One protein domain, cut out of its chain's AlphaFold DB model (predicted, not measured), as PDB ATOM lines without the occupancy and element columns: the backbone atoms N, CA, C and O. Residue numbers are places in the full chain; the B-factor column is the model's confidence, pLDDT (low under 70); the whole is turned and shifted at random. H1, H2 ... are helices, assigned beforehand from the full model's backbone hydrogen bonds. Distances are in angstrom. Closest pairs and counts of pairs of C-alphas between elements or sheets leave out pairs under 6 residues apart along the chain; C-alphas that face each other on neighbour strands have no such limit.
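AT A GLANCE: This is residues 4 to 17 and 33 to 78 of the 83 residues of an uncharacterized protein of viral metagenome (UniProt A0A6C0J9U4). Three helices, H2, H3 and H4, make a triangle, and H1 lies side by side with H4, the longest of the four. H2 crosses the later half of H4 at residues 70 to 74; H3 leads from the last end of H2 to the first end of H4 and makes the third side, while H1 also reaches the last part of H2. The printed part has 60 residues with four named helices, in the order H1, H2, H3, H4, and no named strand; its class is all helix. The whole is compact, with a radius of gyration of the C-alphas of 10.8 A, and spans 30 by 25 by 19 A along its three main axes.

HOW THE PARTS SIT: H1, residues 8 to 15, touches H4, residues 61 to 78, with 10 pairs of C-alphas within 8 A. The closest C-alphas of the two are those of Ala 15 and Ile 75, 5.8 A apart. H1 and H4 run the same way at a shallow tilt of 20 degrees. H1 only just touches H2, residues 33 to 45, with 3 pairs of C-alphas within 8 A; H2 takes part with residues 41 to 44 alone. The closest C-alphas here are those of Phe 12 and Ile 44, 6.3 A apart, and the lines of H1 and H2 are only just about perpendicular, at 71 degrees. H2 touches H4 with its residues 37 to 40 alone, and H4 touches H2 with residues 70 to 74 alone. The closest C-alphas of H2 and H4 are those of Asn 37 and Tyr 74, 6.3 A apart, and their lines are only just about perpendicular, at 72 degrees. H3, residues 47 to 59, and H2 touch only at the corner by their link, and only just, with 3 pairs of C-alphas within 8 A. The closest C-alphas are those of Tyr 43 and Met 49, 6.1 A apart, and the lines of H2 and H3 are about perpendicular, at 81 degrees. H3 and H4 also touch only at the corner by their link, and only just, with 3 pairs. Their closest C-alphas are those of Cys 57 and Lys 64, 5.3 A apart, and they run opposite ways at a steep tilt of 42 degrees. H1 and H3 are apart. With 1 shallow tilt among the pairs H1 and H2, H1 and H4, and H2 and H4, the helix packing is only just mostly crossed, that is, mostly at more than a shallow tilt. In H1, H2 and H3 every O i to N i+4 pair is within hydrogen-bond range; in H4 it is 12 of 14.

IN THESE COORDINATES: H1 begins at C-alpha 8, at (10.422, 22.058, 52.651), and is 10.4 A from first to last C-alpha. H2, Asp 33 to Asn 45, begins at C-alpha 33, at (-4.503, 22.284, 37.941), and is 18.3 A long. H3, Lys 47 to Lys 59, is 18.9 A long. H4, Ser 61 to Phe 78, is 26.7 A long and ends at C-alpha 78, at (-6.532, 18.336, 49.286).

THE WHOLE: The two C-alphas farthest apart are those of Lys 59 and Phe 78, at 30.3 A. The link from H1 to H2 runs across the cut: residues 18 to 32 are not printed, and C-alphas 17 and 33 are 19.2 A apart. The links from H2 to H3 and from H3 to H4 are tight, with 1 residue each. The mean pLDDT of the printed part is 94.4, and no printed residue is under 70.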
ATOM      1  N   ASN A   4       2.587  27.934  56.208       90.06
ATOM      2  CA  ASN A   4       3.557  28.898  55.693       90.06
ATOM      3  C   ASN A   4       4.875  28.870  56.472       90.06
ATOM      4  O   ASN A   4       5.922  29.168  55.891       90.06
ATOM      5  N   LYS A   5       4.844  28.444  57.741       92.56
ATOM      6  CA  LYS A   5       6.025  28.343  58.610       92.56
ATOM      7  C   LYS A   5       6.804  27.032  58.450       92.56
ATOM      8  O   LYS A   5       7.895  26.921  58.996       92.56
ATOM      9  N   LEU A   6       6.279  26.064  57.696       93.69
ATOM     10  CA  LEU A   6       6.910  24.753  57.541       93.69
ATOM     11  C   LEU A   6       8.173  24.805  56.666       93.69
ATOM     12  O   LEU A   6       8.295  25.606  55.721       93.69
ATOM     13  N   THR A   7       9.126  23.926  56.982       93.50
ATOM     14  CA  THR A   7      10.285  23.634  56.132       93.50
ATOM     15  C   THR A   7       9.845  22.892  54.868       93.50
ATOM     16  O   THR A   7       8.713  22.428  54.758       93.50
ATOM     17  N   MET A   8      10.731  22.799  53.877       92.88
ATOM     18  CA  MET A   8      10.422  22.058  52.651       92.88
ATOM     19  C   MET A   8      10.221  20.564  52.937       92.88
ATOM     20  O   MET A   8       9.251  19.993  52.457       92.88
ATOM     21  N   ASP A   9      11.062  19.966  53.783       92.56
ATOM     22  CA  ASP A   9      10.932  18.551  54.155       92.56
ATOM     23  C   ASP A   9       9.629  18.281  54.922       92.56
ATOM     24  O   ASP A   9       8.945  17.301  54.649       92.56
ATOM     25  N   GLN A  10       9.220  19.188  55.818       94.75
ATOM     26  CA  GLN A  10       7.918  19.099  56.492       94.75
ATOM     27  C   GLN A  10       6.747  19.181  55.504       94.75
ATOM     28  O   GLN A  10       5.758  18.473  55.670       94.75
ATOM     29  N   LEU A  11       6.854  20.027  54.473       95.88
ATOM     30  CA  LEU A  11       5.842  20.117  53.421       95.88
ATOM     31  C   LEU A  11       5.788  18.837  52.578       95.88
ATOM     32  O   LEU A  11       4.691  18.387  52.274       95.88
ATOM     33  N   PHE A  12       6.928  18.222  52.248       95.62
ATOM     34  CA  PHE A  12       6.952  16.922  51.568       95.62
ATOM     35  C   PHE A  12       6.269  15.835  52.392       95.62
ATOM     36  O   PHE A  12       5.387  15.156  51.879       95.62
ATOM     37  N   LEU A  13       6.636  15.709  53.673       94.31
ATOM     38  CA  LEU A  13       6.050  14.707  54.564       94.31
ATOM     39  C   LEU A  13       4.535  14.872  54.682       94.31
ATOM     40  O   LEU A  13       3.814  13.880  54.631       94.31
ATOM     41  N   LEU A  14       4.054  16.113  54.808       94.81
ATOM     42  CA  LEU A  14       2.625  16.406  54.880       94.81
ATOM     43  C   LEU A  14       1.915  16.123  53.551       94.81
ATOM     44  O   LEU A  14       0.852  15.511  53.547       94.81
ATOM     45  N   ALA A  15       2.508  16.528  52.426       95.44
ATOM     46  CA  ALA A  15       1.942  16.281  51.105       95.44
ATOM     47  C   ALA A  15       1.843  14.779  50.790       95.44
ATOM     48  O   ALA A  15       0.876  14.354  50.169       95.44
ATOM     49  N   GLN A  16       2.803  13.968  51.245       95.88
ATOM     50  CA  GLN A  16       2.794  12.508  51.079       95.88
ATOM     51  C   GLN A  16       1.640  11.816  51.822       95.88
ATOM     52  O   GLN A  16       1.302  10.688  51.482       95.88
ATOM     53  N   GLN A  17       1.022  12.470  52.814       94.44
ATOM     54  CA  GLN A  17      -0.158  11.931  53.506       94.44
ATOM     55  C   GLN A  17      -1.462  12.147  52.725       94.44
ATOM     56  O   GLN A  17      -2.514  11.663  53.138       94.44
ATOM     57  N   ASP A  33      -4.510  22.701  36.537       94.31
ATOM     58  CA  ASP A  33      -4.503  22.284  37.941       94.31
ATOM     59  C   ASP A  33      -4.423  20.761  38.085       94.31
ATOM     60  O   ASP A  33      -3.691  20.261  38.932       94.31
ATOM     61  N   GLU A  34      -5.124  20.003  37.242       96.19
ATOM     62  CA  GLU A  34      -5.052  18.536  37.235       96.19
ATOM     63  C   GLU A  34      -3.652  18.027  36.871       96.19
ATOM     64  O   GLU A  34      -3.128  17.138  37.551       96.19
ATOM     65  N   LEU A  35      -3.018  18.633  35.861       96.88
ATOM     66  CA  LEU A  35      -1.628  18.356  35.493       96.88
ATOM     67  C   LEU A  35      -0.685  18.661  36.657       96.88
ATOM     68  O   LEU A  35       0.118  17.811  37.042       96.88
ATOM     69  N   MET A  36      -0.802  19.852  37.249       95.44
ATOM     70  CA  MET A  36       0.060  20.285  38.346       95.44
ATOM     71  C   MET A  36      -0.115  19.415  39.589       95.44
ATOM     72  O   MET A  36       0.881  19.010  40.188       95.44
ATOM     73  N   ASN A  37      -1.349  19.090  39.969       95.81
ATOM     74  CA  ASN A  37      -1.643  18.270  41.140       95.81
ATOM     75  C   ASN A  37      -1.162  16.831  40.948       95.81
ATOM     76  O   ASN A  37      -0.492  16.297  41.831       95.81
ATOM     77  N   THR A  38      -1.398  16.235  39.776       96.75
ATOM     78  CA  THR A  38      -0.900  14.888  39.473       96.75
ATOM     79  C   THR A  38       0.623  14.844  39.422       96.75
ATOM     80  O   THR A  38       1.242  13.963  40.020       96.75
ATOM     81  N   ALA A  39       1.257  15.807  38.747       96.19
ATOM     82  CA  ALA A  39       2.711  15.903  38.706       96.19
ATOM     83  C   ALA A  39       3.289  16.055  40.119       96.19
ATOM     84  O   ALA A  39       4.254  15.372  40.453       96.19
ATOM     85  N   THR A  40       2.660  16.880  40.963       96.94
ATOM     86  CA  THR A  40       3.038  17.054  42.371       96.94
ATOM     87  C   THR A  40       2.907  15.738  43.136       96.94
ATOM     88  O   THR A  40       3.870  15.332  43.779       96.94
ATOM     89  N   TYR A  41       1.779  15.030  43.019       97.38
ATOM     90  CA  TYR A  41       1.559  13.731  43.661       97.38
ATOM     91  C   TYR A  41       2.613  12.688  43.264       97.38
ATOM     92  O   TYR A  41       3.189  12.018  44.122       97.38
ATOM     93  N   ARG A  42       2.918  12.559  41.970       96.69
ATOM     94  CA  ARG A  42       3.951  11.625  41.491       96.69
ATOM     95  C   ARG A  42       5.332  12.021  42.005       96.69
ATOM     96  O   ARG A  42       6.075  11.192  42.520       96.69
ATOM     97  N   TYR A  43       5.644  13.310  41.922       95.50
ATOM     98  CA  TYR A  43       6.909  13.881  42.353       95.50
ATOM     99  C   TYR A  43       7.196  13.664  43.846       95.50
ATOM    100  O   TYR A  43       8.292  13.232  44.199       95.50
ATOM    101  N   ILE A  44       6.223  13.916  44.730       95.56
ATOM    102  CA  ILE A  44       6.403  13.729  46.178       95.56
ATOM    103  C   ILE A  44       6.488  12.254  46.588       95.56
ATOM    104  O   ILE A  44       6.916  11.974  47.703       95.56
ATOM    105  N   ASN A  45       6.101  11.309  45.730       95.06
ATOM    106  CA  ASN A  45       6.185   9.873  46.013       95.06
ATOM    107  C   ASN A  45       7.419   9.199  45.384       95.06
ATOM    108  O   ASN A  45       7.717   8.044  45.691       95.06
ATOM    109  N   ASP A  46       8.192   9.924  44.572       96.62
ATOM    110  CA  ASP A  46       9.436   9.439  43.982       96.62
ATOM    111  C   ASP A  46      10.664   9.908  44.789       96.62
ATOM    112  O   ASP A  46      11.043  11.084  44.822       96.62
ATOM    113  N   LYS A  47      11.345   8.947  45.428       94.19
ATOM    114  CA  LYS A  47      12.549   9.195  46.241       94.19
ATOM    115  C   LYS A  47      13.714   9.778  45.437       94.19
ATOM    116  O   LYS A  47      14.498  10.548  45.995       94.19
ATOM    117  N   LEU A  48      13.877   9.390  44.171       96.38
ATOM    118  CA  LEU A  48      14.923   9.930  43.305       96.38
ATOM    119  C   LEU A  48      14.627  11.399  43.003       96.38
ATOM    120  O   LEU A  48      15.513  12.242  43.155       96.38
ATOM    121  N   MET A  49      13.380  11.715  42.659       95.25
ATOM    122  CA  MET A  49      12.979  13.082  42.330       95.25
ATOM    123  C   MET A  49      13.110  14.038  43.520       95.25
ATOM    124  O   MET A  49      13.613  15.152  43.353       95.25
ATOM    125  N   ILE A  50      12.777  13.595  44.739       93.81
ATOM    126  CA  ILE A  50      13.009  14.383  45.962       93.81
ATOM    127  C   ILE A  50      14.501  14.711  46.129       93.81
ATOM    128  O   ILE A  50      14.859  15.866  46.380       93.81
ATOM    129  N   LYS A  51      15.393  13.726  45.944       93.94
ATOM    130  CA  LYS A  51      16.848  13.947  46.029       93.94
ATOM    131  C   LYS A  51      17.344  14.915  44.957       93.94
ATOM    132  O   LYS A  51      18.136  15.806  45.261       93.94
ATOM    133  N   VAL A  52      16.870  14.775  43.718       94.62
ATOM    134  CA  VAL A  52      17.205  15.698  42.622       94.62
ATOM    135  C   VAL A  52      16.777  17.119  42.973       94.62
ATOM    136  O   VAL A  52      17.569  18.049  42.837       94.62
ATOM    137  N   CYS A  53      15.573  17.304  43.508       93.44
ATOM    138  CA  CYS A  53      15.119  18.611  43.959       93.44
ATOM    139  C   CYS A  53      15.995  19.208  45.052       93.44
ATOM    140  O   CYS A  53      16.318  20.392  44.978       93.44
ATOM    141  N   GLN A  54      16.398  18.427  46.054       91.56
ATOM    142  CA  GLN A  54      17.295  18.916  47.103       91.56
ATOM    143  C   GLN A  54      18.620  19.411  46.502       91.56
ATOM    144  O   GLN A  54      19.080  20.501  46.842       91.56
ATOM    145  N   LEU A  55      19.187  18.672  45.541       94.56
ATOM    146  CA  LEU A  55      20.388  19.089  44.813       94.56
ATOM    147  C   LEU A  55      20.165  20.379  44.011       94.56
ATOM    148  O   LEU A  55      20.998  21.283  44.062       94.56
ATOM    149  N   VAL A  56      19.045  20.490  43.292       94.06
ATOM    150  CA  VAL A  56      18.699  21.688  42.511       94.06
ATOM    151  C   VAL A  56      18.481  22.892  43.425       94.06
ATOM    152  O   VAL A  56      19.034  23.956  43.164       94.06
ATOM    153  N   CYS A  57      17.758  22.728  44.532       93.00
ATOM    154  CA  CYS A  57      17.539  23.778  45.525       93.00
ATOM    155  C   CYS A  57      18.851  24.282  46.136       93.00
ATOM    156  O   CYS A  57      18.963  25.473  46.413       93.00
ATOM    157  N   ASN A  58      19.837  23.401  46.330       91.25
ATOM    158  CA  ASN A  58      21.156  23.787  46.831       91.25
ATOM    159  C   ASN A  58      21.969  24.574  45.793       91.25
ATOM    160  O   ASN A  58      22.766  25.429  46.165       91.25
ATOM    161  N   LYS A  59      21.772  24.299  44.496       94.12
ATOM    162  CA  LYS A  59      22.438  25.020  43.397       94.12
ATOM    163  C   LYS A  59      21.742  26.332  43.034       94.12
ATOM    164  O   LYS A  59      22.404  27.273  42.613       94.12
ATOM    165  N   PHE A  60      20.422  26.398  43.180       93.44
ATOM    166  CA  PHE A  60      19.614  27.556  42.823       93.44
ATOM    167  C   PHE A  60      18.472  27.750  43.827       93.44
ATOM    168  O   PHE A  60      17.334  27.316  43.631       93.44
ATOM    169  N   SER A  61      18.791  28.453  44.915       88.06
ATOM    170  CA  SER A  61      17.873  28.735  46.024       88.06
ATOM    171  C   SER A  61      16.498  29.295  45.626       88.06
ATOM    172  O   SER A  61      15.528  28.927  46.291       88.06
ATOM    173  N   PRO A  62      16.328  30.130  44.576       92.81
ATOM    174  CA  PRO A  62      15.001  30.636  44.213       92.81
ATOM    175  C   PRO A  62      13.983  29.543  43.844       92.81
ATOM    176  O   PRO A  62      12.806  29.682  44.178       92.81
ATOM    177  N   ILE A  63      14.414  28.415  43.254       93.00
ATOM    178  CA  ILE A  63      13.517  27.279  42.948       93.00
ATOM    179  C   ILE A  63      12.873  26.721  44.221       93.00
ATOM    180  O   ILE A  63      11.709  26.321  44.202       93.00
ATOM    181  N   LYS A  64      13.576  26.771  45.358       93.62
ATOM    182  CA  LYS A  64      13.042  26.322  46.650       93.62
ATOM    183  C   LYS A  64      11.746  27.044  47.016       93.62
ATOM    184  O   LYS A  64      10.844  26.429  47.577       93.62
ATOM    185  N   LEU A  65      11.631  28.339  46.710       93.56
ATOM    186  CA  LEU A  65      10.419  29.115  46.994       93.56
ATOM    187  C   LEU A  65       9.247  28.661  46.118       93.56
ATOM    188  O   LEU A  65       8.138  28.505  46.627       93.56
ATOM    189  N   ILE A  66       9.510  28.389  44.837       93.94
ATOM    190  CA  ILE A  66       8.511  27.898  43.879       93.94
ATOM    191  C   ILE A  66       7.980  26.534  44.330       93.94
ATOM    192  O   ILE A  66       6.770  26.356  44.451       93.94
ATOM    193  N   ILE A  67       8.876  25.606  44.676       94.62
ATOM    194  CA  ILE A  67       8.506  24.266  45.149       94.62
ATOM    195  C   ILE A  67       7.691  24.353  46.441       94.62
ATOM    196  O   ILE A  67       6.641  23.725  46.552       94.62
ATOM    197  N   LYS A  68       8.110  25.181  47.408       95.50
ATOM    198  CA  LYS A  68       7.332  25.388  48.638       95.50
ATOM    199  C   LYS A  68       5.932  25.934  48.353       95.50
ATOM    200  O   LYS A  68       4.991  25.531  49.029       95.50
ATOM    201  N   ASN A  69       5.784  26.850  47.397       95.31
ATOM    202  CA  ASN A  69       4.477  27.396  47.034       95.31
ATOM    203  C   ASN A  69       3.588  26.351  46.353       95.31
ATOM    204  O   ASN A  69       2.424  26.236  46.727       95.31
ATOM    205  N   ASN A  70       4.138  25.549  45.440       95.44
ATOM    206  CA  ASN A  70       3.415  24.439  44.822       95.44
ATOM    207  C   ASN A  70       2.954  23.407  45.869       95.44
ATOM    208  O   ASN A  70       1.766  23.100  45.919       95.44
ATOM    209  N   LEU A  71       3.838  22.971  46.777       96.50
ATOM    210  CA  LEU A  71       3.478  22.043  47.856       96.50
ATOM    211  C   LEU A  71       2.385  22.613  48.764       96.50
ATOM    212  O   LEU A  71       1.444  21.908  49.106       96.50
ATOM    213  N   ARG A  72       2.474  23.892  49.149       95.62
ATOM    214  CA  ARG A  72       1.431  24.541  49.963       95.62
ATOM    215  C   ARG A  72       0.097  24.601  49.237       95.62
ATOM    216  O   ARG A  72      -0.916  24.343  49.869       95.62
ATOM    217  N   SER A  73       0.102  24.940  47.948       93.56
ATOM    218  CA  SER A  73      -1.115  24.965  47.136       93.56
ATOM    219  C   SER A  73      -1.750  23.581  47.100       93.56
ATOM    220  O   SER A  73      -2.906  23.437  47.472       93.56
ATOM    221  N   TYR A  74      -0.963  22.559  46.762       95.88
ATOM    222  CA  TYR A  74      -1.406  21.170  46.723       95.88
ATOM    223  C   TYR A  74      -1.981  20.708  48.073       95.88
ATOM    224  O   TYR A  74      -3.081  20.164  48.134       95.88
ATOM    225  N   ILE A  75      -1.284  21.000  49.177       95.44
ATOM    226  CA  ILE A  75      -1.754  20.679  50.530       95.44
ATOM    227  C   ILE A  75      -3.062  21.401  50.842       95.44
ATOM    228  O   ILE A  75      -4.008  20.764  51.283       95.44
ATOM    229  N   SER A  76      -3.150  22.708  50.598       92.06
ATOM    230  CA  SER A  76      -4.377  23.470  50.849       92.06
ATOM    231  C   SER A  76      -5.566  22.962  50.034       92.06
ATOM    232  O   SER A  76      -6.688  23.001  50.530       92.06
ATOM    233  N   THR A  77      -5.331  22.474  48.814       91.69
ATOM    234  CA  THR A  77      -6.383  21.941  47.944       91.69
ATOM    235  C   THR A  77      -6.949  20.617  48.458       91.69
ATOM    236  O   THR A  77      -8.159  20.418  48.382       91.69
ATOM    237  N   PHE A  78      -6.113  19.716  48.989       91.81
ATOM    238  CA  PHE A  78      -6.532  18.336  49.286       91.81
ATOM    239  C   PHE A  78      -6.500  17.935  50.767       91.81
ATOM    240  O   PHE A  78      -7.007  16.873  51.121       91.81
TER     241      PHE A  78